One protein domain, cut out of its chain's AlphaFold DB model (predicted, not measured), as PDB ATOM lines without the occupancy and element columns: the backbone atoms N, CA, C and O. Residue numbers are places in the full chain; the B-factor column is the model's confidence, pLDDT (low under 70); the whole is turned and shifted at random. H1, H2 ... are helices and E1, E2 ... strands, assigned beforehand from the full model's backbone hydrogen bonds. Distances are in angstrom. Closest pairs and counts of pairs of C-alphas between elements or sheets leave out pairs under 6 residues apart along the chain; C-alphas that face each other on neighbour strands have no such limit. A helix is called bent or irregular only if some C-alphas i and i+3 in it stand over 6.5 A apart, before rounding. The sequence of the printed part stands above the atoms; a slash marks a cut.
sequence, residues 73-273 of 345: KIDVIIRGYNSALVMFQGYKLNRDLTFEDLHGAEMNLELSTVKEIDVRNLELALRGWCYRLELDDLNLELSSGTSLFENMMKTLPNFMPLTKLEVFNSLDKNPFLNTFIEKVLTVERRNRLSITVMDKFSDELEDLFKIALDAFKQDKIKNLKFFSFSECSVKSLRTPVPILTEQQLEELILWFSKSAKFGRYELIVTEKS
ATOM      1  N   LYS A  73     198.793 176.613 271.658       81.81
ATOM      2  CA  LYS A  73     199.291 177.922 272.093       81.81
ATOM      3  C   LYS A  73     198.157 178.702 272.725       81.81
ATOM      4  O   LYS A  73     197.096 178.816 272.103       81.81
ATOM      5  N   ILE A  74     198.394 179.189 273.934       85.19
ATOM      6  CA  ILE A  74     197.457 180.029 274.666       85.19
ATOM      7  C   ILE A  74     198.154 181.344 274.980       85.19
ATOM      8  O   ILE A  74     199.211 181.350 275.605       85.19
ATOM      9  N   ASP A  75     197.552 182.445 274.554       88.75
ATOM     10  CA  ASP A  75     197.985 183.783 274.937       88.75
ATOM     11  C   ASP A  75     197.039 184.297 276.023       88.75
ATOM     12  O   ASP A  75     195.818 184.279 275.857       88.75
ATOM     13  N   VAL A  76     197.598 184.720 277.147       88.88
ATOM     14  CA  VAL A  76     196.863 185.232 278.303       88.88
ATOM     15  C   VAL A  76     197.282 186.681 278.476       88.88
ATOM     16  O   VAL A  76     198.447 186.944 278.744       88.88
ATOM     17  N   ILE A  77     196.360 187.617 278.286       89.12
ATOM     18  CA  ILE A  77     196.639 189.056 278.301       89.12
ATOM     19  C   ILE A  77     195.841 189.709 279.431       89.12
ATOM     20  O   ILE A  77     194.610 189.658 279.450       89.12
ATOM     21  N   ILE A  78     196.545 190.350 280.361       86.31
ATOM     22  CA  ILE A  78     195.990 191.046 281.524       86.31
ATOM     23  C   ILE A  78     196.454 192.511 281.464       86.31
ATOM     24  O   ILE A  78     197.589 192.835 281.808       86.31
ATOM     25  N   ARG A  79     195.575 193.400 280.978       83.25
ATOM     26  CA  ARG A  79     195.836 194.844 280.773       83.25
ATOM     27  C   ARG A  79     194.765 195.742 281.415       83.25
ATOM     28  O   ARG A  79     194.276 196.675 280.787       83.25
ATOM     29  N   GLY A  80     194.312 195.420 282.626       70.69
ATOM     30  CA  GLY A  80     193.323 196.243 283.339       70.69
ATOM     31  C   GLY A  80     191.893 196.177 282.786       70.69
ATOM     32  O   GLY A  80     191.056 197.010 283.144       70.69
ATOM     33  N   TYR A  81     191.580 195.185 281.949       66.81
ATOM     34  CA  TYR A  81     190.211 194.893 281.512       66.81
ATOM     35  C   TYR A  81     189.314 194.455 282.693       66.81
ATOM     36  O   TYR A  81     189.763 194.333 283.835       66.81
ATOM     37  N   ASN A  82     188.019 194.242 282.434       68.06
ATOM     38  CA  ASN A  82     187.089 193.678 283.428       68.06
ATOM     39  C   ASN A  82     187.335 192.180 283.694       68.06
ATOM     40  O   ASN A  82     186.799 191.647 284.657       68.06
ATOM     41  N   SER A  83     188.102 191.509 282.834       67.44
ATOM     42  CA  SER A  83     188.544 190.121 282.978       67.44
ATOM     43  C   SER A  83     189.812 189.897 282.152       67.44
ATOM     44  O   SER A  83     190.036 190.613 281.167       67.44
ATOM     45  N   ALA A  84     190.592 188.869 282.482       75.75
ATOM     46  CA  ALA A  84     191.689 188.420 281.632       75.75
ATOM     47  C   ALA A  84     191.194 188.086 280.217       75.75
ATOM     48  O   ALA A  84     190.083 187.580 280.013       75.75
ATOM     49  N   LEU A  85     192.038 188.371 279.229       80.44
ATOM     50  CA  LEU A  85     191.795 188.001 277.849       80.44
ATOM     51  C   LEU A  85     192.564 186.723 277.518       80.44
ATOM     52  O   LEU A  85     193.791 186.731 277.523       80.44
ATOM     53  N   VAL A  86     191.854 185.646 277.179       80.50
ATOM     54  CA  VAL A  86     192.472 184.361 276.833       80.50
ATOM     55  C   VAL A  86     192.275 184.080 275.348       80.50
ATOM     56  O   VAL A  86     191.160 184.111 274.831       80.50
ATOM     57  N   MET A  87     193.355 183.795 274.630       80.50
ATOM     58  CA  MET A  87     193.305 183.471 273.207       80.50
ATOM     59  C   MET A  87     193.861 182.078 272.954       80.50
ATOM     60  O   MET A  87     194.970 181.759 273.370       80.50
ATOM     61  N   PHE A  88     193.110 181.255 272.226       78.81
ATOM     62  CA  PHE A  88     193.541 179.919 271.819       78.81
ATOM     63  C   PHE A  88     193.913 179.952 270.350       78.81
ATOM     64  O   PHE A  88     193.056 180.187 269.504       78.81
ATOM     65  N   GLN A  89     195.186 179.712 270.029       76.75
ATOM     66  CA  GLN A  89     195.675 179.738 268.644       76.75
ATOM     67  C   GLN A  89     195.296 181.036 267.890       76.75
ATOM     68  O   GLN A  89     195.014 181.005 266.695       76.75
ATOM     69  N   GLY A  90     195.265 182.173 268.598       76.25
ATOM     70  CA  GLY A  90     194.867 183.480 268.059       76.25
ATOM     71  C   GLY A  90     193.359 183.767 268.056       76.25
ATOM     72  O   GLY A  90     192.964 184.890 267.752       76.25
ATOM     73  N   TYR A  91     192.507 182.808 268.427       79.12
ATOM     74  CA  TYR A  91     191.068 183.035 268.564       79.12
ATOM     75  C   TYR A  91     190.725 183.578 269.947       79.12
ATOM     76  O   TYR A  91     191.043 182.968 270.968       79.12
ATOM     77  N   LYS A  92     190.047 184.728 269.963       81.31
ATOM     78  CA  LYS A  92     189.698 185.480 271.168       81.31
ATOM     79  C   LYS A  92     188.580 184.797 271.963       81.31
ATOM     80  O   LYS A  92     187.477 184.649 271.444       81.31
ATOM     81  N   LEU A  93     188.829 184.470 273.230       74.44
ATOM     82  CA  LEU A  93     187.810 184.053 274.193       74.44
ATOM     83  C   LEU A  93     187.863 184.968 275.423       74.44
ATOM     84  O   LEU A  93     188.850 185.028 276.149       74.44
ATOM     85  N   ASN A  94     186.774 185.686 275.681       73.31
ATOM     86  CA  ASN A  94     186.648 186.502 276.889       73.31
ATOM     87  C   ASN A  94     186.143 185.621 278.038       73.31
ATOM     88  O   ASN A  94     184.963 185.672 278.384       73.31
ATOM     89  N   ARG A  95     187.010 184.756 278.569       80.25
ATOM     90  CA  ARG A  95     186.722 183.925 279.743       80.25
ATOM     91  C   ARG A  95     187.990 183.662 280.543       80.25
ATOM     92  O   ARG A  95     189.085 183.738 279.995       80.25
ATOM     93  N   ASP A  96     187.813 183.260 281.793       83.06
ATOM     94  CA  ASP A  96     188.903 182.792 282.644       83.06
ATOM     95  C   ASP A  96     189.524 181.487 282.131       83.06
ATOM     96  O   ASP A  96     188.862 180.668 281.478       83.06
ATOM     97  N   LEU A  97     190.791 181.280 282.489       82.00
ATOM     98  CA  LEU A  97     191.479 180.005 282.345       82.00
ATOM     99  C   LEU A  97     190.870 178.969 283.287       82.00
ATOM    100  O   LEU A  97     190.558 179.239 284.453       82.00
ATOM    101  N   THR A  98     190.758 177.746 282.790       81.44
ATOM    102  CA  THR A  98     190.449 176.574 283.607       81.44
ATOM    103  C   THR A  98     191.649 175.636 283.669       81.44
ATOM    104  O   THR A  98     192.618 175.779 282.922       81.44
ATOM    105  N   PHE A  99     191.610 174.660 284.576       72.62
ATOM    106  CA  PHE A  99     192.661 173.644 284.645       72.62
ATOM    107  C   PHE A  99     192.723 172.806 283.363       72.62
ATOM    108  O   PHE A  99     193.821 172.473 282.912       72.62
ATOM    109  N   GLU A 100     191.578 172.532 282.723       74.69
ATOM    110  CA  GLU A 100     191.544 171.769 281.472       74.69
ATOM    111  C   GLU A 100     192.320 172.477 280.345       74.69
ATOM    112  O   GLU A 100     192.975 171.853 279.497       74.69
ATOM    113  N   ASP A 101     192.317 173.811 280.364       75.38
ATOM    114  CA  ASP A 101     193.051 174.624 279.404       75.38
ATOM    115  C   ASP A 101     194.566 174.460 279.530       75.38
ATOM    116  O   ASP A 101     195.271 174.665 278.548       75.38
ATOM    117  N   LEU A 102     195.102 174.010 280.666       72.12
ATOM    118  CA  LEU A 102     196.552 173.895 280.848       72.12
ATOM    119  C   LEU A 102     197.144 172.649 280.165       72.12
ATOM    120  O   LEU A 102     198.329 172.636 279.821       72.12
ATOM    121  N   HIS A 103     196.339 171.607 279.915       67.44
ATOM    122  CA  HIS A 103     196.831 170.336 279.370       67.44
ATOM    123  C   HIS A 103     197.445 170.499 277.975       67.44
ATOM    124  O   HIS A 103     196.740 170.732 276.991       67.44
ATOM    125  N   GLY A 104     198.769 170.357 277.887       61.94
ATOM    126  CA  GLY A 104     199.520 170.436 276.629       61.94
ATOM    127  C   GLY A 104     199.636 171.848 276.064       61.94
ATOM    128  O   GLY A 104     199.939 172.002 274.880       61.94
ATOM    129  N   ALA A 105     199.370 172.866 276.888       70.44
ATOM    130  CA  ALA A 105     199.474 174.261 276.499       70.44
ATOM    131  C   ALA A 105     200.904 174.791 276.614       70.44
ATOM    132  O   ALA A 105     201.592 174.558 277.601       70.44
ATOM    133  N   GLU A 106     201.323 175.545 275.607       75.81
ATOM    134  CA  GLU A 106     202.417 176.504 275.680       75.81
ATOM    135  C   GLU A 106     201.794 177.881 275.896       75.81
ATOM    136  O   GLU A 106     200.949 178.301 275.099       75.81
ATOM    137  N   MET A 107     202.172 178.549 276.985       80.81
ATOM    138  CA  MET A 107     201.546 179.811 277.375       80.81
ATOM    139  C   MET A 107     202.463 180.996 277.117       80.81
ATOM    140  O   MET A 107     203.638 180.977 277.495       80.81
ATOM    141  N   ASN A 108     201.892 182.033 276.513       88.44
ATOM    142  CA  ASN A 108     202.460 183.371 276.495       88.44
ATOM    143  C   ASN A 108     201.624 184.247 277.423       88.44
ATOM    144  O   ASN A 108     200.400 184.284 277.301       88.44
ATOM    145  N   LEU A 109     202.280 184.931 278.349       90.12
ATOM    146  CA  LEU A 109     201.624 185.738 279.363       90.12
ATOM    147  C   LEU A 109     202.015 187.211 279.196       90.12
ATOM    148  O   LEU A 109     203.185 187.554 279.347       90.12
ATOM    149  N   GLU A 110     201.016 188.005 278.814       91.19
ATOM    150  CA  GLU A 110     200.942 189.464 278.660       91.19
ATOM    151  C   GLU A 110     200.543 190.208 279.948       91.19
ATOM    152  O   GLU A 110     199.343 190.175 280.225       91.19
ATOM    153  N   LEU A 111     201.419 190.846 280.739       88.19
ATOM    154  CA  LEU A 111     200.985 191.590 281.943       88.19
ATOM    155  C   LEU A 111     201.252 193.094 281.858       88.19
ATOM    156  O   LEU A 111     202.376 193.517 281.615       88.19
ATOM    157  N   SER A 112     200.228 193.886 282.183       84.88
ATOM    158  CA  SER A 112     200.329 195.326 282.425       84.88
ATOM    159  C   SER A 112     199.587 195.702 283.712       84.88
ATOM    160  O   SER A 112     200.140 195.574 284.793       84.88
ATOM    161  N   THR A 113     198.310 196.083 283.682       85.06
ATOM    162  CA  THR A 113     197.545 196.287 284.929       85.06
ATOM    163  C   THR A 113     196.901 194.987 285.414       85.06
ATOM    164  O   THR A 113     196.016 194.460 284.738       85.06
ATOM    165  N   VAL A 114     197.312 194.492 286.585       80.25
ATOM    166  CA  VAL A 114     196.792 193.263 287.214       80.25
ATOM    167  C   VAL A 114     195.898 193.625 288.397       80.25
ATOM    168  O   VAL A 114     196.352 194.286 289.334       80.25
ATOM    169  N   LYS A 115     194.644 193.162 288.368       82.25
ATOM    170  CA  LYS A 115     193.671 193.339 289.455       82.25
ATOM    171  C   LYS A 115     193.557 192.074 290.297       82.25
ATOM    172  O   LYS A 115     193.966 190.989 289.890       82.25
ATOM    173  N   GLU A 116     192.921 192.186 291.459       79.50
ATOM    174  CA  GLU A 116     192.706 191.046 292.361       79.50
ATOM    175  C   GLU A 116     191.928 189.894 291.699       79.50
ATOM    176  O   GLU A 116     192.251 188.722 291.892       79.50
ATOM    177  N   ILE A 117     190.972 190.220 290.825       80.38
ATOM    178  CA  ILE A 117     190.208 189.237 290.043       80.38
ATOM    179  C   ILE A 117     191.076 188.418 289.070       80.38
ATOM    180  O   ILE A 117     190.704 187.305 288.706       80.38
ATOM    181  N   ASP A 118     192.241 188.934 288.668       81.56
ATOM    182  CA  ASP A 118     193.115 188.299 287.677       81.56
ATOM    183  C   ASP A 118     194.096 187.294 288.304       81.56
ATOM    184  O   ASP A 118     194.698 186.493 287.584       81.56
ATOM    185  N   VAL A 119     194.242 187.291 289.638       79.19
ATOM    186  CA  VAL A 119     195.235 186.480 290.369       79.19
ATOM    187  C   VAL A 119     195.108 184.994 290.036       79.19
ATOM    188  O   VAL A 119     196.114 184.329 289.800       79.19
ATOM    189  N   ARG A 120     193.879 184.472 289.934       80.62
ATOM    190  CA  ARG A 120     193.637 183.067 289.574       80.62
ATOM    191  C   ARG A 120     194.141 182.736 288.166       80.62
ATOM    192  O   ARG A 120     194.768 181.699 287.969       80.62
ATOM    193  N   ASN A 121     193.874 183.599 287.188       83.62
ATOM    194  CA  ASN A 121     194.318 183.388 285.807       83.62
ATOM    195  C   ASN A 121     195.841 183.462 285.704       83.62
ATOM    196  O   ASN A 121     196.460 182.635 285.037       83.62
ATOM    197  N   LEU A 122     196.443 184.417 286.408       81.25
ATOM    198  CA  LEU A 122     197.886 184.546 286.493       81.25
ATOM    199  C   LEU A 122     198.539 183.306 287.114       81.25
ATOM    200  O   LEU A 122     199.504 182.774 286.567       81.25
ATOM    201  N   GLU A 123     197.992 182.820 288.228       77.62
ATOM    202  CA  GLU A 123     198.484 181.623 288.899       77.62
ATOM    203  C   GLU A 123     198.411 180.402 287.978       77.62
ATOM    204  O   GLU A 123     199.398 179.680 287.833       77.62
ATOM    205  N   LEU A 124     197.276 180.188 287.308       77.56
ATOM    206  CA  LEU A 124     197.121 179.093 286.352       77.56
ATOM    207  C   LEU A 124     198.091 179.226 285.173       77.56
ATOM    208  O   LEU A 124     198.684 178.228 284.764       77.56
ATOM    209  N   ALA A 125     198.310 180.440 284.666       80.06
ATOM    210  CA  ALA A 125     199.241 180.690 283.570       80.06
ATOM    211  C   ALA A 125     200.702 180.403 283.962       80.06
ATOM    212  O   ALA A 125     201.434 179.763 283.206       80.06
ATOM    213  N   LEU A 126     201.125 180.829 285.157       74.94
ATOM    214  CA  LEU A 126     202.482 180.606 285.668       74.94
ATOM    215  C   LEU A 126     202.728 179.163 286.130       74.94
ATOM    216  O   LEU A 126     203.845 178.666 285.990       74.94
ATOM    217  N   ARG A 127     201.704 178.485 286.670       69.44
ATOM    218  CA  ARG A 127     201.736 177.039 286.968       69.44
ATOM    219  C   ARG A 127     201.696 176.192 285.696       69.44
ATOM    220  O   ARG A 127     202.194 175.067 285.687       69.44
ATOM    221  N   GLY A 128     201.095 176.722 284.634       63.31
ATOM    222  CA  GLY A 128     201.165 176.170 283.292       63.31
ATOM    223  C   GLY A 128     202.589 176.191 282.736       63.31
ATOM    224  O   GLY A 128     203.528 176.712 283.339       63.31
ATOM    225  N   TRP A 129     202.784 175.625 281.545       69.31
ATOM    226  CA  TRP A 129     204.076 175.710 280.860       69.31
ATOM    227  C   TRP A 129     204.243 177.103 280.232       69.31
ATOM    228  O   TRP A 129     204.201 177.258 279.008       69.31
ATOM    229  N   CYS A 130     204.415 178.118 281.086       75.12
ATOM    230  CA  CYS A 130     204.710 179.485 280.680       75.12
ATOM    231  C   CYS A 130     206.046 179.513 279.940       75.12
ATOM    232  O   CYS A 130     207.107 179.233 280.501       75.12
ATOM    233  N   TYR A 131     205.969 179.795 278.646       81.25
ATOM    234  CA  TYR A 131     207.101 179.776 277.734       81.25
ATOM    235  C   TYR A 131     207.652 181.181 277.505       81.25
ATOM    236  O   TYR A 131     208.876 181.351 277.434       81.25
ATOM    237  N   ARG A 132     206.755 182.173 277.441       87.38
ATOM    238  CA  ARG A 132     207.067 183.599 277.329       87.38
ATOM    239  C   ARG A 132     206.282 184.394 278.364       87.38
ATOM    240  O   ARG A 132     205.073 184.226 278.476       87.38
ATOM    241  N   LEU A 133     206.974 185.301 279.038       90.75
ATOM    242  CA  LEU A 133     206.389 186.300 279.919       90.75
ATOM    243  C   LEU A 133     206.844 187.680 279.459       90.75
ATOM    244  O   LEU A 133     208.042 187.900 279.275       90.75
ATOM    245  N   GLU A 134     205.894 188.580 279.272       91.44
ATOM    246  CA  GLU A 134     206.131 189.978 278.936       91.44
ATOM    247  C   GLU A 134     205.405 190.863 279.956       91.44
ATOM    248  O   GLU A 134     204.247 190.625 280.296       91.44
ATOM    249  N   LEU A 135     206.135 191.823 280.514       88.06
ATOM    250  CA  LEU A 135     205.688 192.721 281.573       88.06
ATOM    251  C   LEU A 135     205.871 194.151 281.071       88.06
ATOM    252  O   LEU A 135     207.012 194.573 280.899       88.06
ATOM    253  N   ASP A 136     204.783 194.874 280.836       85.25
ATOM    254  CA  ASP A 136     204.797 196.222 280.259       85.25
ATOM    255  C   ASP A 136     204.027 197.193 281.157       85.25
ATOM    256  O   ASP A 136     202.828 197.010 281.385       85.25
ATOM    257  N   ASP A 137     204.724 198.184 281.720       80.12
ATOM    258  CA  ASP A 137     204.184 199.145 282.693       80.12
ATOM    259  C   ASP A 137     203.336 198.456 283.785       80.12
ATOM    260  O   ASP A 137     202.198 198.841 284.072       80.12
ATOM    261  N   LEU A 138     203.873 197.370 284.367       81.00
ATOM    262  CA  LEU A 138     203.126 196.528 285.302       81.00
ATOM    263  C   LEU A 138     202.668 197.336 286.526       81.00
ATOM    264  O   LEU A 138     203.483 197.716 287.373       81.00
ATOM    265  N   ASN A 139     201.351 197.513 286.633       79.88
ATOM    266  CA  ASN A 139     200.659 198.166 287.737       79.88
ATOM    267  C   ASN A 139     199.827 197.131 288.507       79.88
ATOM    268  O   ASN A 139     198.993 196.435 287.924       79.88
ATOM    269  N   LEU A 140     200.045 197.021 289.815       77.31
ATOM    270  CA  LEU A 140     199.353 196.058 290.673       77.31
ATOM    271  C   LEU A 140     198.226 196.770 291.438       77.31
ATOM    272  O   LEU A 140     198.470 197.407 292.462       77.31
ATOM    273  N   GLU A 141     196.986 196.647 290.962       77.25
ATOM    274  CA  GLU A 141     195.787 197.223 291.591       77.25
ATOM    275  C   GLU A 141     195.154 196.218 292.565       77.25
ATOM    276  O   GLU A 141     194.122 195.602 292.287       77.25
ATOM    277  N   LEU A 142     195.808 196.001 293.708       67.25
ATOM    278  CA  LEU A 142     195.396 195.005 294.703       67.25
ATOM    279  C   LEU A 142     194.840 195.686 295.965       67.25
ATOM    280  O   LEU A 142     195.545 196.455 296.615       67.25
ATOM    281  N   SER A 143     193.581 195.385 296.319       58.06
ATOM    282  CA  SER A 143     192.823 195.999 297.432       58.06
ATOM    283  C   SER A 143     193.441 195.743 298.811       58.06
ATOM    284  O   SER A 143     193.319 196.561 299.721       58.06
ATOM    285  N   SER A 144     194.103 194.597 298.967       52.56
ATOM    286  CA  SER A 144     194.855 194.208 300.158       52.56
ATOM    287  C   SER A 144     196.278 193.855 299.747       52.56
ATOM    288  O   SER A 144     196.494 192.893 299.007       52.56
ATOM    289  N   GLY A 145     197.228 194.672 300.203       50.84
ATOM    290  CA  GLY A 145     198.623 194.687 299.776       50.84
ATOM    291  C   GLY A 145     199.254 193.306 299.608       50.84
ATOM    292  O   GLY A 145     199.190 192.478 300.515       50.84
ATOM    293  N   THR A 146     199.837 193.124 298.421       55.22
ATOM    294  CA  THR A 146     201.022 192.326 298.053       55.22
ATOM    295  C   THR A 146     201.078 190.832 298.419       55.22
ATOM    296  O   THR A 146     201.594 190.055 297.626       55.22
ATOM    297  N   SER A 147     200.484 190.368 299.518       58.31
ATOM    298  CA  SER A 147     200.624 189.014 300.069       58.31
ATOM    299  C   SER A 147     200.163 187.881 299.149       58.31
ATOM    300  O   SER A 147     200.852 186.872 299.075       58.31
ATOM    301  N   LEU A 148     199.049 188.007 298.418       59.78
ATOM    302  CA  LEU A 148     198.583 186.948 297.503       59.78
ATOM    303  C   LEU A 148     199.546 186.751 296.329       59.78
ATOM    304  O   LEU A 148     199.952 185.629 296.033       59.78
ATOM    305  N   PHE A 149     199.954 187.854 295.705       62.25
ATOM    306  CA  PHE A 149     200.900 187.830 294.599       62.25
ATOM    307  C   PHE A 149     202.297 187.415 295.087       62.25
ATOM    308  O   PHE A 149     202.905 186.516 294.520       62.25
ATOM    309  N   GLU A 150     202.780 187.975 296.198       64.88
ATOM    310  CA  GLU A 150     204.031 187.573 296.850       64.88
ATOM    311  C   GLU A 150     204.050 186.085 297.217       64.88
ATOM    312  O   GLU A 150     205.039 185.398 296.960       64.88
ATOM    313  N   ASN A 151     202.974 185.571 297.818       66.81
ATOM    314  CA  ASN A 151     202.859 184.164 298.196       66.81
ATOM    315  C   ASN A 151     202.835 183.275 296.957       66.81
ATOM    316  O   ASN A 151     203.509 182.245 296.946       66.81
ATOM    317  N   MET A 152     202.141 183.684 295.894       68.50
ATOM    318  CA  MET A 152     202.192 182.994 294.607       68.50
ATOM    319  C   MET A 152     203.639 182.920 294.094       68.50
ATOM    320  O   MET A 152     204.112 181.838 293.764       68.50
ATOM    321  N   MET A 153     204.400 184.019 294.125       64.81
ATOM    322  CA  MET A 153     205.797 184.030 293.664       64.81
ATOM    323  C   MET A 153     206.747 183.217 294.561       64.81
ATOM    324  O   MET A 153     207.645 182.527 294.057       64.81
ATOM    325  N   LYS A 154     206.541 183.240 295.885       64.56
ATOM    326  CA  LYS A 154     207.265 182.390 296.849       64.56
ATOM    327  C   LYS A 154     207.006 180.911 296.576       64.56
ATOM    328  O   LYS A 154     207.947 180.121 296.577       64.56
ATOM    329  N   THR A 155     205.758 180.565 296.268       63.28
ATOM    330  CA  THR A 155     205.316 179.194 295.976       63.28
ATOM    331  C   THR A 155     205.528 178.770 294.523       63.28
ATOM    332  O   THR A 155     205.316 177.599 294.207       63.28
ATOM    333  N   LEU A 156     206.011 179.666 293.646       61.56
ATOM    334  CA  LEU A 156     206.391 179.277 292.292       61.56
ATOM    335  C   LEU A 156     207.446 178.169 292.346       61.56
ATOM    336  O   LEU A 156     208.431 178.304 293.090       61.56
ATOM    337  N   PRO A 157     207.280 177.114 291.535       58.53
ATOM    338  CA  PRO A 157     208.178 175.978 291.545       58.53
ATOM    339  C   PRO A 157     209.621 176.404 291.252       58.53
ATOM    340  O   PRO A 157     209.883 177.284 290.434       58.53
ATOM    341  N   ASN A 158     210.573 175.694 291.864       57.22
ATOM    342  CA  ASN A 158     212.011 175.816 291.579       57.22
ATOM    343  C   ASN A 158     212.382 175.380 290.154       57.22
ATOM    344  O   ASN A 158     213.552 175.334 289.801       57.22
ATOM    345  N   PHE A 159     211.406 175.001 289.336       56.66
ATOM    346  CA  PHE A 159     211.589 174.717 287.929       56.66
ATOM    347  C   PHE A 159     210.603 175.574 287.148       56.66
ATOM    348  O   PHE A 159     209.393 175.413 287.293       56.66
ATOM    349  N   MET A 160     211.128 176.461 286.305       65.44
ATOM    350  CA  MET A 160     210.319 177.299 285.431       65.44
ATOM    351  C   MET A 160     210.675 177.004 283.967       65.44
ATOM    352  O   MET A 160     211.838 177.165 283.587       65.44
ATOM    353  N   PRO A 161     209.714 176.576 283.126       66.12
ATOM    354  CA  PRO A 161     209.956 176.278 281.712       66.12
ATOM    355  C   PRO A 161     210.121 177.535 280.838       66.12
ATOM    356  O   PRO A 161     210.256 177.408 279.620       66.12
ATOM    357  N   LEU A 162     210.136 178.721 281.454       78.00
ATOM    358  CA  LEU A 162     210.252 180.022 280.810       78.00
ATOM    359  C   LEU A 162     211.513 180.102 279.945       78.00
ATOM    360  O   LEU A 162     212.634 179.894 280.411       78.00
ATOM    361  N   THR A 163     211.320 180.430 278.672       84.88
ATOM    362  CA  THR A 163     212.408 180.579 277.698       84.88
ATOM    363  C   THR A 163     212.591 182.013 277.239       84.88
ATOM    364  O   THR A 163     213.661 182.348 276.729       84.88
ATOM    365  N   LYS A 164     211.583 182.867 277.437       91.12
ATOM    366  CA  LYS A 164     211.643 184.284 277.099       91.12
ATOM    367  C   LYS A 164     211.019 185.134 278.204       91.12
ATOM    368  O   LYS A 164     209.874 184.899 278.570       91.12
ATOM    369  N   LEU A 165     211.768 186.115 278.694       92.81
ATOM    370  CA  LEU A 165     211.307 187.124 279.643       92.81
ATOM    371  C   LEU A 165     211.559 188.512 279.053       92.81
ATOM    372  O   LEU A 165     212.689 188.814 278.672       92.81
ATOM    373  N   GLU A 166     210.524 189.336 278.978       93.00
ATOM    374  CA  GLU A 166     210.595 190.728 278.536       93.00
ATOM    375  C   GLU A 166     210.011 191.622 279.628       93.00
ATOM    376  O   GLU A 166     208.904 191.382 280.098       93.00
ATOM    377  N   VAL A 167     210.781 192.610 280.070       89.88
ATOM    378  CA  VAL A 167     210.414 193.523 281.150       89.88
ATOM    379  C   VAL A 167     210.623 194.947 280.666       89.88
ATOM    380  O   VAL A 167     211.752 195.363 280.421       89.88
ATOM    381  N   PHE A 168     209.529 195.680 280.536       86.94
ATOM    382  CA  PHE A 168     209.461 197.086 280.168       86.94
ATOM    383  C   PHE A 168     208.753 197.816 281.312       86.94
ATOM    384  O   PHE A 168     207.575 198.141 281.230       86.94
ATOM    385  N   ASN A 169     209.430 197.961 282.452       80.38
ATOM    386  CA  ASN A 169     208.820 198.536 283.648       80.38
ATOM    387  C   ASN A 169     209.865 199.187 284.557       80.38
ATOM    388  O   ASN A 169     211.023 198.783 284.548       80.38
ATOM    389  N   SER A 170     209.406 200.130 285.379       79.69
ATOM    390  CA  SER A 170     210.161 200.770 286.455       79.69
ATOM    391  C   SER A 170     210.461 199.789 287.592       79.69
ATOM    392  O   SER A 170     209.568 199.460 288.380       79.69
ATOM    393  N   LEU A 171     211.710 199.331 287.696       81.31
ATOM    394  CA  LEU A 171     212.167 198.379 288.717       81.31
ATOM    395  C   LEU A 171     212.144 198.989 290.125       81.31
ATOM    396  O   LEU A 171     211.849 198.297 291.100       81.31
ATOM    397  N   ASP A 172     212.373 200.298 290.237       78.06
ATOM    398  CA  ASP A 172     212.325 201.047 291.500       78.06
ATOM    399  C   ASP A 172     210.911 201.123 292.099       78.06
ATOM    400  O   ASP A 172     210.733 201.202 293.314       78.06
ATOM    401  N   LYS A 173     209.876 201.065 291.254       76.25
ATOM    402  CA  LYS A 173     208.473 201.095 291.695       76.25
ATOM    403  C   LYS A 173     207.960 199.733 292.142       76.25
ATOM    404  O   LYS A 173     206.898 199.662 292.760       76.25
ATOM    405  N   ASN A 174     208.666 198.652 291.810       73.81
ATOM    406  CA  ASN A 174     208.171 197.301 292.031       73.81
ATOM    407  C   ASN A 174     209.280 196.366 292.550       73.81
ATOM    408  O   ASN A 174     209.785 195.531 291.801       73.81
ATOM    409  N   PRO A 175     209.623 196.427 293.854       75.50
ATOM    410  CA  PRO A 175     210.645 195.557 294.456       75.50
ATOM    411  C   PRO A 175     210.386 194.056 294.239       75.50
ATOM    412  O   PRO A 175     211.309 193.241 294.165       75.50
ATOM    413  N   PHE A 176     209.112 193.677 294.103       76.25
ATOM    414  CA  PHE A 176     208.701 192.302 293.823       76.25
ATOM    415  C   PHE A 176     209.141 191.829 292.443       76.25
ATOM    416  O   PHE A 176     209.520 190.667 292.284       76.25
ATOM    417  N   LEU A 177     209.105 192.722 291.452       80.44
ATOM    418  CA  LEU A 177     209.573 192.436 290.105       80.44
ATOM    419  C   LEU A 177     211.067 192.096 290.119       80.44
ATOM    420  O   LEU A 177     211.460 191.106 289.504       80.44
ATOM    421  N   ASN A 178     211.862 192.825 290.904       84.81
ATOM    422  CA  ASN A 178     213.295 192.561 291.065       84.81
ATOM    423  C   ASN A 178     213.517 191.157 291.631       84.81
ATOM    424  O   ASN A 178     214.179 190.334 291.004       84.81
ATOM    425  N   THR A 179     212.835 190.828 292.734       84.19
ATOM    426  CA  THR A 179     212.910 189.497 293.366       84.19
ATOM    427  C   THR A 179     212.503 188.378 292.397       84.19
ATOM    428  O   THR A 179     213.104 187.299 292.372       84.19
ATOM    429  N   PHE A 180     211.474 188.603 291.574       82.94
ATOM    430  CA  PHE A 180     211.070 187.628 290.567       82.94
ATOM    431  C   PHE A 180     212.141 187.433 289.494       82.94
ATOM    432  O   PHE A 180     212.483 186.289 289.185       82.94
ATOM    433  N   ILE A 181     212.669 188.524 288.935       88.56
ATOM    434  CA  ILE A 181     213.713 188.467 287.911       88.56
ATOM    435  C   ILE A 181     214.943 187.750 288.477       88.56
ATOM    436  O   ILE A 181     215.452 186.839 287.828       88.56
ATOM    437  N   GLU A 182     215.362 188.054 289.706       89.81
ATOM    438  CA  GLU A 182     216.451 187.351 290.396       89.81
ATOM    439  C   GLU A 182     216.191 185.848 290.515       89.81
ATOM    440  O   GLU A 182     217.042 185.035 290.141       89.81
ATOM    441  N   LYS A 183     214.998 185.444 290.976       84.25
ATOM    442  CA  LYS A 183     214.612 184.025 291.055       84.25
ATOM    443  C   LYS A 183     214.664 183.368 289.675       84.25
ATOM    444  O   LYS A 183     215.183 182.262 289.531       84.25
ATOM    445  N   VAL A 184     214.187 184.055 288.635       85.25
ATOM    446  CA  VAL A 184     214.280 183.580 287.249       85.25
ATOM    447  C   VAL A 184     215.730 183.513 286.777       85.25
ATOM    448  O   VAL A 184     216.057 182.621 286.011       85.25
ATOM    449  N   LEU A 185     216.633 184.394 287.177       88.50
ATOM    450  CA  LEU A 185     218.026 184.340 286.725       88.50
ATOM    451  C   LEU A 185     218.835 183.252 287.445       88.50
ATOM    452  O   LEU A 185     219.711 182.632 286.841       88.50
ATOM    453  N   THR A 186     218.508 182.985 288.708       86.06
ATOM    454  CA  THR A 186     219.262 182.075 289.584       86.06
ATOM    455  C   THR A 186     218.808 180.620 289.494       86.06
ATOM    456  O   THR A 186     219.624 179.714 289.690       86.06
ATOM    457  N   VAL A 187     217.541 180.375 289.143       77.69
ATOM    458  CA  VAL A 187     216.969 179.027 289.085       77.69
ATOM    459  C   VAL A 187     217.731 178.098 288.135       77.69
ATOM    460  O   VAL A 187     218.065 178.449 286.997       77.69
ATOM    461  N   GLU A 188     217.968 176.867 288.592       73.56
ATOM    462  CA  GLU A 188     218.552 175.821 287.759       73.56
ATOM    463  C   GLU A 188     217.634 175.480 286.582       73.56
ATOM    464  O   GLU A 188     216.433 175.248 286.733       73.56
ATOM    465  N   ARG A 189     218.204 175.452 285.375       74.06
ATOM    466  CA  ARG A 189     217.435 175.278 284.138       74.06
ATOM    467  C   ARG A 189     218.156 174.426 283.117       74.06
ATOM    468  O   ARG A 189     219.368 174.496 282.953       74.06
ATOM    469  N   ARG A 190     217.362 173.646 282.384       65.31
ATOM    470  CA  ARG A 190     217.829 172.875 281.223       65.31
ATOM    471  C   ARG A 190     217.807 173.694 279.934       65.31
ATOM    472  O   ARG A 190     218.654 173.493 279.071       65.31
ATOM    473  N   ASN A 191     216.839 174.601 279.807       71.81
ATOM    474  CA  ASN A 191     216.692 175.473 278.646       71.81
ATOM    475  C   ASN A 191     217.400 176.804 278.902       71.81
ATOM    476  O   ASN A 191     217.424 177.282 280.033       71.81
ATOM    477  N   ARG A 192     217.943 177.416 277.847       81.69
ATOM    478  CA  ARG A 192     218.577 178.737 277.931       81.69
ATOM    479  C   ARG A 192     217.514 179.828 277.810       81.69
ATOM    480  O   ARG A 192     216.728 179.801 276.865       81.69
ATOM    481  N   LEU A 193     217.515 180.781 278.737       86.94
ATOM    482  CA  LEU A 193     216.589 181.918 278.746       86.94
ATOM    483  C   LEU A 193     217.031 183.002 277.757       86.94
ATOM    484  O   LEU A 193     218.215 183.281 277.608       86.94
ATOM    485  N   SER A 194     216.079 183.649 277.104       90.56
ATOM    486  CA  SER A 194     216.250 184.947 276.459       90.56
ATOM    487  C   SER A 194     215.631 185.998 277.371       90.56
ATOM    488  O   SER A 194     214.432 185.930 277.623       90.56
ATOM    489  N   ILE A 195     216.415 186.951 277.862       92.25
ATOM    490  CA  ILE A 195     215.916 188.018 278.730       92.25
ATOM    491  C   ILE A 195     216.085 189.379 278.063       92.25
ATOM    492  O   ILE A 195     217.087 189.649 277.396       92.25
ATOM    493  N   THR A 196     215.079 190.227 278.217       90.88
ATOM    494  CA  THR A 196     215.124 191.644 277.881       90.88
ATOM    495  C   THR A 196     214.589 192.445 279.052       90.88
ATOM    496  O   THR A 196     213.485 192.176 279.509       90.88
ATOM    497  N   VAL A 197     215.371 193.404 279.533       87.56
ATOM    498  CA  VAL A 197     214.983 194.358 280.571       87.56
ATOM    499  C   VAL A 197     215.232 195.754 280.027       87.56
ATOM    500  O   VAL A 197     216.302 196.032 279.486       87.56
ATOM    501  N   MET A 198     214.234 196.616 280.127       85.81
ATOM    502  CA  MET A 198     214.298 198.009 279.731       85.81
ATOM    503  C   MET A 198     213.793 198.846 280.894       85.81
ATOM    504  O   MET A 198     212.603 198.803 281.205       85.81
ATOM    505  N   ASP A 199     214.694 199.606 281.503       80.88
ATOM    506  CA  ASP A 199     214.364 200.478 282.622       80.88
ATOM    507  C   ASP A 199     215.254 201.727 282.650       80.88
ATOM    508  O   ASP A 199     216.278 201.816 281.962       80.88
ATOM    509  N   LYS A 200     214.855 202.718 283.444       79.44
ATOM    510  CA  LYS A 200     215.718 203.836 283.779       79.44
ATOM    511  C   LYS A 200     216.963 203.345 284.521       79.44
ATOM    512  O   LYS A 200     216.963 202.297 285.157       79.44
ATOM    513  N   PHE A 201     218.044 204.106 284.434       73.19
ATOM    514  CA  PHE A 201     219.263 203.810 285.174       73.19
ATOM    515  C   PHE A 201     219.004 203.950 286.679       73.19
ATOM    516  O   PHE A 201     218.618 205.027 287.142       73.19
ATOM    517  N   SER A 202     219.194 202.856 287.414       80.75
ATOM    518  CA  SER A 202     219.026 202.768 288.863       80.75
ATOM    519  C   SER A 202     219.930 201.672 289.435       80.75
ATOM    520  O   SER A 202     220.394 200.800 288.692       80.75
ATOM    521  N   ASP A 203     220.151 201.701 290.749       84.12
ATOM    522  CA  ASP A 203     220.974 200.709 291.452       84.12
ATOM    523  C   ASP A 203     220.387 199.292 291.291       84.12
ATOM    524  O   ASP A 203     221.116 198.322 291.080       84.12
ATOM    525  N   GLU A 204     219.054 199.166 291.284       87.00
ATOM    526  CA  GLU A 204     218.358 197.891 291.078       87.00
ATOM    527  C   GLU A 204     218.645 197.290 289.697       87.00
ATOM    528  O   GLU A 204     218.835 196.076 289.568       87.00
ATOM    529  N   LEU A 205     218.692 198.126 288.655       85.69
ATOM    530  CA  LEU A 205     219.016 197.673 287.307       85.69
ATOM    531  C   LEU A 205     220.472 197.194 287.222       85.69
ATOM    532  O   LEU A 205     220.734 196.170 286.586       85.69
ATOM    533  N   GLU A 206     221.411 197.903 287.857       83.75
ATOM    534  CA  GLU A 206     222.819 197.493 287.908       83.75
ATOM    535  C   GLU A 206     223.001 196.144 288.607       83.75
ATOM    536  O   GLU A 206     223.713 195.268 288.105       83.75
ATOM    537  N   ASP A 207     222.355 195.954 289.754       88.88
ATOM    538  CA  ASP A 207     222.473 194.723 290.529       88.88
ATOM    539  C   ASP A 207     221.839 193.533 289.800       88.88
ATOM    540  O   ASP A 207     222.468 192.474 289.672       88.88
ATOM    541  N   LEU A 208     220.665 193.723 289.190       89.88
ATOM    542  CA  LEU A 208     220.064 192.716 288.312       89.88
ATOM    543  C   LEU A 208     220.947 192.396 287.107       89.88
ATOM    544  O   LEU A 208     221.046 191.230 286.712       89.88
ATOM    545  N   PHE A 209     221.605 193.398 286.523       88.12
ATOM    546  CA  PHE A 209     222.513 193.183 285.403       88.12
ATOM    547  C   PHE A 209     223.723 192.336 285.805       88.12
ATOM    548  O   PHE A 209     224.081 191.421 285.062       88.12
ATOM    549  N   LYS A 210     224.309 192.554 286.992       89.06
ATOM    550  CA  LYS A 210     225.402 191.712 287.522       89.06
ATOM    551  C   LYS A 210     224.957 190.252 287.653       89.06
ATOM    552  O   LYS A 210     225.620 189.357 287.127       89.06
ATOM    553  N   ILE A 211     223.789 190.012 288.255       92.38
ATOM    554  CA  ILE A 211     223.216 188.662 288.405       92.38
ATOM    555  C   ILE A 211     222.947 188.026 287.033       92.38
ATOM    556  O   ILE A 211     223.237 186.846 286.808       92.38
ATOM    557  N   ALA A 212     222.415 188.802 286.087       90.88
ATOM    558  CA  ALA A 212     222.140 188.329 284.737       90.88
ATOM    559  C   ALA A 212     223.427 188.004 283.968       90.88
ATOM    560  O   ALA A 212     223.474 187.003 283.249       90.88
ATOM    561  N   LEU A 213     224.482 188.800 284.144       87.94
ATOM    562  CA  LEU A 213     225.791 188.562 283.550       87.94
ATOM    563  C   LEU A 213     226.422 187.275 284.095       87.94
ATOM    564  O   LEU A 213     226.950 186.479 283.317       87.94
ATOM    565  N   ASP A 214     226.300 187.009 285.394       90.81
ATOM    566  CA  ASP A 214     226.772 185.758 285.998       90.81
ATOM    567  C   ASP A 214     225.981 184.546 285.498       90.81
ATOM    568  O   ASP A 214     226.564 183.533 285.098       90.81
ATOM    569  N   ALA A 215     224.652 184.649 285.424       90.19
ATOM    570  CA  ALA A 215     223.810 183.608 284.839       90.19
ATOM    571  C   ALA A 215     224.143 183.369 283.351       90.19
ATOM    572  O   ALA A 215     224.129 182.231 282.868       90.19
ATOM    573  N   PHE A 216     224.501 184.421 282.616       86.94
ATOM    574  CA  PHE A 216     224.971 184.331 281.237       86.94
ATOM    575  C   PHE A 216     226.329 183.621 281.136       86.94
ATOM    576  O   PHE A 216     226.463 182.700 280.326       86.94
ATOM    577  N   LYS A 217     227.286 183.942 282.020       86.00
ATOM    578  CA  LYS A 217     228.581 183.242 282.152       86.00
ATOM    579  C   LYS A 217     228.421 181.766 282.578       86.00
ATOM    580  O   LYS A 217     229.280 180.934 282.289       86.00
ATOM    581  N   GLN A 218     227.307 181.403 283.213       86.94
ATOM    582  CA  GLN A 218     226.935 180.010 283.519       86.94
ATOM    583  C   GLN A 218     226.204 179.295 282.364       86.94
ATOM    584  O   GLN A 218     225.742 178.167 282.527       86.94
ATOM    585  N   ASP A 219     226.080 179.927 281.190       82.12
ATOM    586  CA  ASP A 219     225.354 179.416 280.016       82.12
ATOM    587  C   ASP A 219     223.842 179.196 280.255       82.12
ATOM    588  O   ASP A 219     223.166 178.537 279.461       82.12
ATOM    589  N   LYS A 220     223.268 179.796 281.309       85.25
ATOM    590  CA  LYS A 220     221.823 179.753 281.612       85.25
ATOM    591  C   LYS A 220     221.007 180.681 280.702       85.25
ATOM    592  O   LYS A 220     219.793 180.516 280.572       85.25
ATOM    593  N   ILE A 221     221.660 181.639 280.042       87.19
ATOM    594  CA  ILE A 221     221.037 182.655 279.184       87.19
ATOM    595  C   ILE A 221     221.617 182.560 277.768       87.19
ATOM    596  O   ILE A 221     222.810 182.329 277.575       87.19
ATOM    597  N   LYS A 222     220.753 182.684 276.762       85.31
ATOM    598  CA  LYS A 222     221.094 182.731 275.336       85.31
ATOM    599  C   LYS A 222     221.218 184.161 274.826       85.31
ATOM    600  O   LYS A 222     222.202 184.477 274.167       85.31
ATOM    601  N   ASN A 223     220.239 185.002 275.150       85.81
ATOM    602  CA  ASN A 223     220.228 186.410 274.769       85.81
ATOM    603  C   ASN A 223     220.036 187.246 276.031       85.81
ATOM    604  O   ASN A 223     219.077 187.008 276.769       85.81
ATOM    605  N   LEU A 224     220.933 188.199 276.259       88.62
ATOM    606  CA  LEU A 224     220.918 189.112 277.392       88.62
ATOM    607  C   LEU A 224     220.772 190.537 276.855       88.62
ATOM    608  O   LEU A 224     221.686 191.066 276.231       88.62
ATOM    609  N   LYS A 225     219.610 191.159 277.052       86.62
ATOM    610  CA  LYS A 225     219.340 192.515 276.555       86.62
ATOM    611  C   LYS A 225     218.966 193.401 277.731       86.62
ATOM    612  O   LYS A 225     217.914 193.195 278.319       86.62
ATOM    613  N   PHE A 226     219.830 194.339 278.089       82.94
ATOM    614  CA  PHE A 226     219.556 195.319 279.135       82.94
ATOM    615  C   PHE A 226     219.653 196.707 278.513       82.94
ATOM    616  O   PHE A 226     220.684 197.083 277.961       82.94
ATOM    617  N   PHE A 227     218.552 197.445 278.564       78.50
ATOM    618  CA  PHE A 227     218.461 198.813 278.083       78.50
ATOM    619  C   PHE A 227     218.340 199.726 279.288       78.50
ATOM    620  O   PHE A 227     217.375 199.614 280.041       78.50
ATOM    621  N   SER A 228     219.308 200.626 279.438       76.38
ATOM    622  CA  SER A 228     219.292 201.629 280.490       76.38
ATOM    623  C   SER A 228     219.229 203.036 279.918       76.38
ATOM    624  O   SER A 228     219.933 203.358 278.956       76.38
ATOM    625  N   PHE A 229     218.387 203.880 280.504       73.94
ATOM    626  CA  PHE A 229     218.217 205.269 280.087       73.94
ATOM    627  C   PHE A 229     218.105 206.213 281.280       73.94
ATOM    628  O   PHE A 229     217.568 205.861 282.320       73.94
ATOM    629  N   SER A 230     218.556 207.453 281.134       70.19
ATOM    630  CA  SER A 230     218.211 208.511 282.080       70.19
ATOM    631  C   SER A 230     216.893 209.176 281.670       70.19
ATOM    632  O   SER A 230     216.646 209.443 280.488       70.19
ATOM    633  N   GLU A 231     216.029 209.448 282.651       63.25
ATOM    634  CA  GLU A 231     214.843 210.285 282.457       63.25
ATOM    635  C   GLU A 231     215.268 211.759 282.483       63.25
ATOM    636  O   GLU A 231     215.524 212.332 283.540       63.25
ATOM    637  N   CYS A 232     215.363 212.399 281.314       45.72
ATOM    638  CA  CYS A 232     215.551 213.847 281.241       45.72
ATOM    639  C   CYS A 232     214.184 214.548 281.174       45.72
ATOM    640  O   CYS A 232     213.413 214.359 280.232       45.72
ATOM    641  N   SER A 233     213.904 215.414 282.149       41.19
ATOM    642  CA  SER A 233     212.650 216.174 282.297       41.19
ATOM    643  C   SER A 233     212.423 217.254 281.228       41.19
ATOM    644  O   SER A 233     211.335 217.818 281.129       41.19
ATOM    645  N   VAL A 234     213.412 217.520 280.372       39.84
ATOM    646  CA  VAL A 234     213.314 218.492 279.281       39.84
ATOM    647  C   VAL A 234     213.216 217.726 277.955       39.84
ATOM    648  O   VAL A 234     214.229 217.376 277.361       39.84
ATOM    649  N   LYS A 235     211.974 217.492 277.491       39.66
ATOM    650  CA  LYS A 235     211.571 216.934 276.170       39.66
ATOM    651  C   LYS A 235     211.425 215.407 275.993       39.66
ATOM    652  O   LYS A 235     211.477 214.952 274.855       39.66
ATOM    653  N   SER A 236     211.182 214.610 277.038       49.91
ATOM    654  CA  SER A 236     210.860 213.163 276.894       49.91
ATOM    655  C   SER A 236     211.909 212.332 276.128       49.91
ATOM    656  O   SER A 236     211.611 211.248 275.630       49.91
ATOM    657  N   LEU A 237     213.144 212.827 276.022       54.66
ATOM    658  CA  LEU A 237     214.245 212.138 275.357       54.66
ATOM    659  C   LEU A 237     214.911 211.198 276.365       54.66
ATOM    660  O   LEU A 237     215.614 211.644 277.274       54.66
ATOM    661  N   ARG A 238     214.677 209.890 276.204       64.25
ATOM    662  CA  ARG A 238     215.410 208.838 276.920       64.25
ATOM    663  C   ARG A 238     216.856 208.862 276.432       64.25
ATOM    664  O   ARG A 238     217.103 208.584 275.262       64.25
ATOM    665  N   THR A 239     217.797 209.224 277.304       66.25
ATOM    666  CA  THR A 239     219.224 209.227 276.948       66.25
ATOM    667  C   THR A 239     219.849 207.911 277.402       66.25
ATOM    668  O   THR A 239     219.791 207.628 278.596       66.25
ATOM    669  N   PRO A 240     220.456 207.111 276.511       67.94
ATOM    670  CA  PRO A 240     221.074 205.849 276.903       67.94
ATOM    671  C   PRO A 240     222.215 206.047 277.918       67.94
ATOM    672  O   PRO A 240     223.012 206.983 277.781       67.94
ATOM    673  N   VAL A 241     222.309 205.157 278.913       71.25
ATOM    674  CA  VAL A 241     223.375 205.140 279.937       71.25
ATOM    675  C   VAL A 241     224.136 203.809 279.859       71.25
ATOM    676  O   VAL A 241     223.500 202.762 279.703       71.25
ATOM    677  N   PRO A 242     225.481 203.801 279.874       69.75
ATOM    678  CA  PRO A 242     226.252 202.559 279.886       69.75
ATOM    679  C   PRO A 242     226.044 201.810 281.206       69.75
ATOM    680  O   PRO A 242     226.159 202.392 282.277       69.75
ATOM    681  N   ILE A 243     225.731 200.515 281.111       75.19
ATOM    682  CA  ILE A 243     225.566 199.609 282.265       75.19
ATOM    683  C   ILE A 243     226.699 198.577 282.374       75.19
ATOM    684  O   ILE A 243     226.944 198.013 283.434       75.19
ATOM    685  N   LEU A 244     227.398 198.323 281.265       79.81
ATOM    686  CA  LEU A 244     228.534 197.414 281.203       79.81
ATOM    687  C   LEU A 244     229.823 198.222 281.329       79.81
ATOM    688  O   LEU A 244     230.070 199.106 280.512       79.81
ATOM    689  N   THR A 245     230.659 197.898 282.313       81.69
ATOM    690  CA  THR A 245     231.971 198.542 282.468       81.69
ATOM    691  C   THR A 245     233.017 197.921 281.538       81.69
ATOM    692  O   THR A 245     232.896 196.761 281.134       81.69
ATOM    693  N   GLU A 246     234.098 198.655 281.238       81.38
ATOM    694  CA  GLU A 246     235.218 198.121 280.441       81.38
ATOM    695  C   GLU A 246     235.778 196.817 281.033       81.38
ATOM    696  O   GLU A 246     235.985 195.846 280.311       81.38
ATOM    697  N   GLN A 247     235.960 196.763 282.357       82.25
ATOM    698  CA  GLN A 247     236.468 195.576 283.048       82.25
ATOM    699  C   GLN A 247     235.526 194.373 282.884       82.25
ATOM    700  O   GLN A 247     235.976 193.267 282.586       82.25
ATOM    701  N   GLN A 248     234.212 194.576 283.031       83.44
ATOM    702  CA  GLN A 248     233.227 193.509 282.828       83.44
ATOM    703  C   GLN A 248     233.226 193.008 281.379       83.44
ATOM    704  O   GLN A 248     233.069 191.807 281.144       83.44
ATOM    705  N   LEU A 249     233.422 193.904 280.407       83.69
ATOM    706  CA  LEU A 249     233.543 193.544 278.997       83.69
ATOM    707  C   LEU A 249     234.812 192.721 278.723       83.69
ATOM    708  O   LEU A 249     234.739 191.699 278.036       83.69
ATOM    709  N   GLU A 250     235.955 193.114 279.285       83.00
ATOM    710  CA  GLU A 250     237.215 192.363 279.180       83.00
ATOM    711  C   GLU A 250     237.072 190.942 279.755       83.00
ATOM    712  O   GLU A 250     237.428 189.953 279.102       83.00
ATOM    713  N   GLU A 251     236.473 190.815 280.942       84.38
ATOM    714  CA  GLU A 251     236.165 189.519 281.556       84.38
ATOM    715  C   GLU A 251     235.221 188.669 280.699       84.38
ATOM    716  O   GLU A 251     235.379 187.447 280.606       84.38
ATOM    717  N   LEU A 252     234.228 189.298 280.069       84.31
ATOM    718  CA  LEU A 252     233.268 188.607 279.220       84.31
ATOM    719  C   LEU A 252     233.941 188.050 277.958       84.31
ATOM    720  O   LEU A 252     233.724 186.889 277.606       84.31
ATOM    721  N   ILE A 253     234.806 188.837 277.314       81.50
ATOM    722  CA  ILE A 253     235.593 188.412 276.146       81.50
ATOM    723  C   ILE A 253     236.512 187.236 276.511       81.50
ATOM    724  O   ILE A 253     236.594 186.248 275.766       81.50
ATOM    725  N   LEU A 254     237.160 187.287 277.680       81.50
ATOM    726  CA  LEU A 254     237.950 186.170 278.206       81.50
ATOM    727  C   LEU A 254     237.115 184.912 278.413       81.50
ATOM    728  O   LEU A 254     237.529 183.819 278.012       81.50
ATOM    729  N   TRP A 255     235.951 185.057 279.043       85.62
ATOM    730  CA  TRP A 255     235.050 183.944 279.297       85.62
ATOM    731  C   TRP A 255     234.570 183.302 277.993       85.62
ATOM    732  O   TRP A 255     234.623 182.076 277.864       85.62
ATOM    733  N   PHE A 256     234.188 184.102 276.993       81.88
ATOM    734  CA  PHE A 256     233.821 183.594 275.671       81.88
ATOM    735  C   PHE A 256     234.944 182.780 275.044       81.88
ATOM    736  O   PHE A 256     234.714 181.700 274.503       81.88
ATOM    737  N   SER A 257     236.171 183.259 275.188       75.38
ATOM    738  CA  SER A 257     237.339 182.626 274.591       75.38
ATOM    739  C   SER A 257     237.707 181.290 275.244       75.38
ATOM    740  O   SER A 257     238.231 180.401 274.575       75.38
ATOM    741  N   LYS A 258     237.416 181.116 276.540       80.19
ATOM    742  CA  LYS A 258     237.867 179.951 277.324       80.19
ATOM    743  C   LYS A 258     236.755 178.954 277.656       80.19
ATOM    744  O   LYS A 258     236.987 177.750 277.586       80.19
ATOM    745  N   SER A 259     235.561 179.437 277.991       80.94
ATOM    746  CA  SER A 259     234.586 178.665 278.776       80.94
ATOM    747  C   SER A 259     233.189 178.577 278.158       80.94
ATOM    748  O   SER A 259     232.470 177.619 278.440       80.94
ATOM    749  N   ALA A 260     232.785 179.534 277.314       78.62
ATOM    750  CA  ALA A 260     231.435 179.551 276.738       78.62
ATOM    751  C   ALA A 260     231.122 178.286 275.920       78.62
ATOM    752  O   ALA A 260     232.014 177.658 275.351       78.62
ATOM    753  N   LYS A 261     229.852 177.893 275.792       80.56
ATOM    754  CA  LYS A 261     229.482 176.822 274.850       80.56
ATOM    755  C   LYS A 261     229.474 177.356 273.413       80.56
ATOM    756  O   LYS A 261     229.442 178.558 273.171       80.56
ATOM    757  N   PHE A 262     229.543 176.453 272.435       76.81
ATOM    758  CA  PHE A 262     229.405 176.847 271.031       76.81
ATOM    759  C   PHE A 262     227.990 177.369 270.764       76.81
ATOM    760  O   PHE A 262     227.015 176.820 271.281       76.81
ATOM    761  N   GLY A 263     227.875 178.411 269.945       74.25
ATOM    762  CA  GLY A 263     226.590 179.027 269.638       74.25
ATOM    763  C   GLY A 263     226.681 180.525 269.390       74.25
ATOM    764  O   GLY A 263     227.766 181.097 269.293       74.25
ATOM    765  N   ARG A 264     225.504 181.143 269.270       76.94
ATOM    766  CA  ARG A 264     225.340 182.592 269.154       76.94
ATOM    767  C   ARG A 264     224.758 183.151 270.437       76.94
ATOM    768  O   ARG A 264     223.828 182.561 270.992       76.94
ATOM    769  N   TYR A 265     225.318 184.271 270.853       74.38
ATOM    770  CA  TYR A 265     224.973 184.990 272.058       74.38
ATOM    771  C   TYR A 265     224.800 186.462 271.691       74.38
ATOM    772  O   TYR A 265     225.629 187.022 270.978       74.38
ATOM    773  N   GLU A 266     223.728 187.083 272.170       77.88
ATOM    774  CA  GLU A 266     223.473 188.508 271.952       77.88
ATOM    775  C   GLU A 266     223.554 189.247 273.284       77.88
ATOM    776  O   GLU A 266     222.874 188.858 274.238       77.88
ATOM    777  N   LEU A 267     224.362 190.309 273.313       75.94
ATOM    778  CA  LEU A 267     224.424 191.307 274.372       75.94
ATOM    779  C   LEU A 267     224.071 192.669 273.769       75.94
ATOM    780  O   LEU A 267     224.667 193.069 272.772       75.94
ATOM    781  N   ILE A 268     223.105 193.383 274.342       69.88
ATOM    782  CA  ILE A 268     222.811 194.761 273.921       69.88
ATOM    783  C   ILE A 268     223.330 195.730 274.969       69.88
ATOM    784  O   ILE A 268     223.079 195.545 276.157       69.88
ATOM    785  N   VAL A 269     224.046 196.740 274.489       63.81
ATOM    786  CA  VAL A 269     224.669 197.817 275.254       63.81
ATOM    787  C   VAL A 269     224.342 199.150 274.581       63.81
ATOM    788  O   VAL A 269     224.010 199.222 273.397       63.81
ATOM    789  N   THR A 270     224.330 200.229 275.347       62.31
ATOM    790  CA  THR A 270     223.858 201.542 274.888       62.31
ATOM    791  C   THR A 270     224.859 202.218 273.937       62.31
ATOM    792  O   THR A 270     226.055 201.975 274.035       62.31
ATOM    793  N   GLU A 271     224.414 203.071 273.001       54.66
ATOM    794  CA  GLU A 271     225.276 203.661 271.943       54.66
ATOM    795  C   GLU A 271     226.485 204.442 272.485       54.66
ATOM    796  O   GLU A 271     227.565 204.391 271.905       54.66
ATOM    797  N   LYS A 272     226.357 205.069 273.664       56.72
ATOM    798  CA  LYS A 272     227.473 205.754 274.344       56.72
ATOM    799  C   LYS A 272     228.638 204.838 274.740       56.72
ATOM    800  O   LYS A 272     229.684 205.350 275.112       56.72
ATOM    801  N   SER A 273     228.472 203.522 274.632       62.72
ATOM    802  CA  SER A 273     229.528 202.543 274.886       62.72
ATOM    803  C   SER A 273     230.258 202.081 273.622       62.72
ATOM    804  O   SER A 273     231.204 201.319 273.753       62.72
TER     805      SER A 273
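What this domain is: This is residues 73 to 273 of the 345 residues of an uncharacterized protein of Steinernema carpocapsae (UniProt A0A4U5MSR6). One long, twisted sheet of ten strands has a row of four helices along one face, H2, H3, H4 and H5, running the same way, with H3 standing off the sheet; the other face is bare. E1, E2 and E3 make one end, and H6 lies beyond E10 at the other. The printed part has 201 residues with six named helices and ten named strands, in the order E1 E2 E3 H1 E4 H2 E5 H3 E6 H4 E7 H5 E8 E9 H6 E10. The sheet is branched, with parallel and antiparallel pairs, and the class is mixed, helices and strands. The whole is compact, with a radius of gyration of the C-alphas of 17.9 A and spans of 51 by 45 by 31 A.

How they stand to each other: In the sheet, E8, residues 221 to 231, has parallel E7, residues 193 to 200, on one side (N 197 and O 225, 2.8 A). On its other side are E9, residues 238 to 240, in an antiparallel hairpin (N 230 and O 239, 2.8 A), and parallel E10, residues 263 to 270 (N 224 and O 266, 2.9 A). Further parallel pairs are E7 with E6, residues 164 to 168 (N 167 and O 196, 2.8 A), E6 with E5, residues 130 to 141 (N 135 and O 166, 2.8 A), E5 with E4, residues 105 to 115 (N 109 and O 132, 2.9 A), and E4 with E1, residues 73 to 78 (N 76 and O 108, 2.8 A). E1, E2, residues 85 to 88, and E3, residues 91 to 93, form a meander, each strand the antiparallel neighbour of the one before (N 77 and O 85, 2.8 A; N 91 and O 88, 2.9 A). H5, residues 203 to 217, is on the sheet over E7 and E8, at a height of 9.7 A. H2, residues 116 to 127, is on the same face; it is irregular, with C-alphas 117 and 120 7.1 A apart. H4, residues 175 to 186, only grazes the sheet and touches H5 at a shallow tilt of 12 degrees, the closest C-alphas being those of Leu 185 and Ala 212, 6.1 A. H3, residues 147 to 155, is not on the sheet and only just touches H2, with 3 pairs of C-alphas within 8 A, the closest those of Glu 123 and Met 152, 6.9 A. H6, residues 246 to 258, is not on the sheet and is close to but not clearly touching H5, the closest C-alphas being those of Lys 217 and Trp 255, 7.1 A. H1, residues 99 to 102, only just touches H2, with 3 pairs of C-alphas within 8 A, the closest those of Phe 99 and Leu 124, 7.2 A. E4, H2, E5; E5, H3, E6; E6, H4, E7; and E7, H5, E8 are strand-helix-strand units, two parallel neighbour strands with a helix between, each crossover right-handed. Every O i to N i+4 pair is within hydrogen-bond range in H3, H4, H5 and H6, and 6 of 8 in H2; H1 is too short for such a pair.

Where its parts are: E1 begins at C-alpha 73, (199.291, 177.922, 272.093), and E10 ends at C-alpha 270, (223.858, 201.542, 274.888). From first to last C-alpha, E8 is 28.5 A long, E10 23.3 A and H5 21.2 A. E4, 23.8 A, bends by 92 degrees at residue 112, and E5, 22.7 A, by 87 degrees at residue 137.

The domain as a whole: The two C-alphas farthest apart are those of Asn 82 and Lys 258, 53.0 A. The printed part has no cut, and no link is long. The mean pLDDT of the printed part is 77.2, and 46 residues are under 70, among them residues 142 to 161 and 231 to 240.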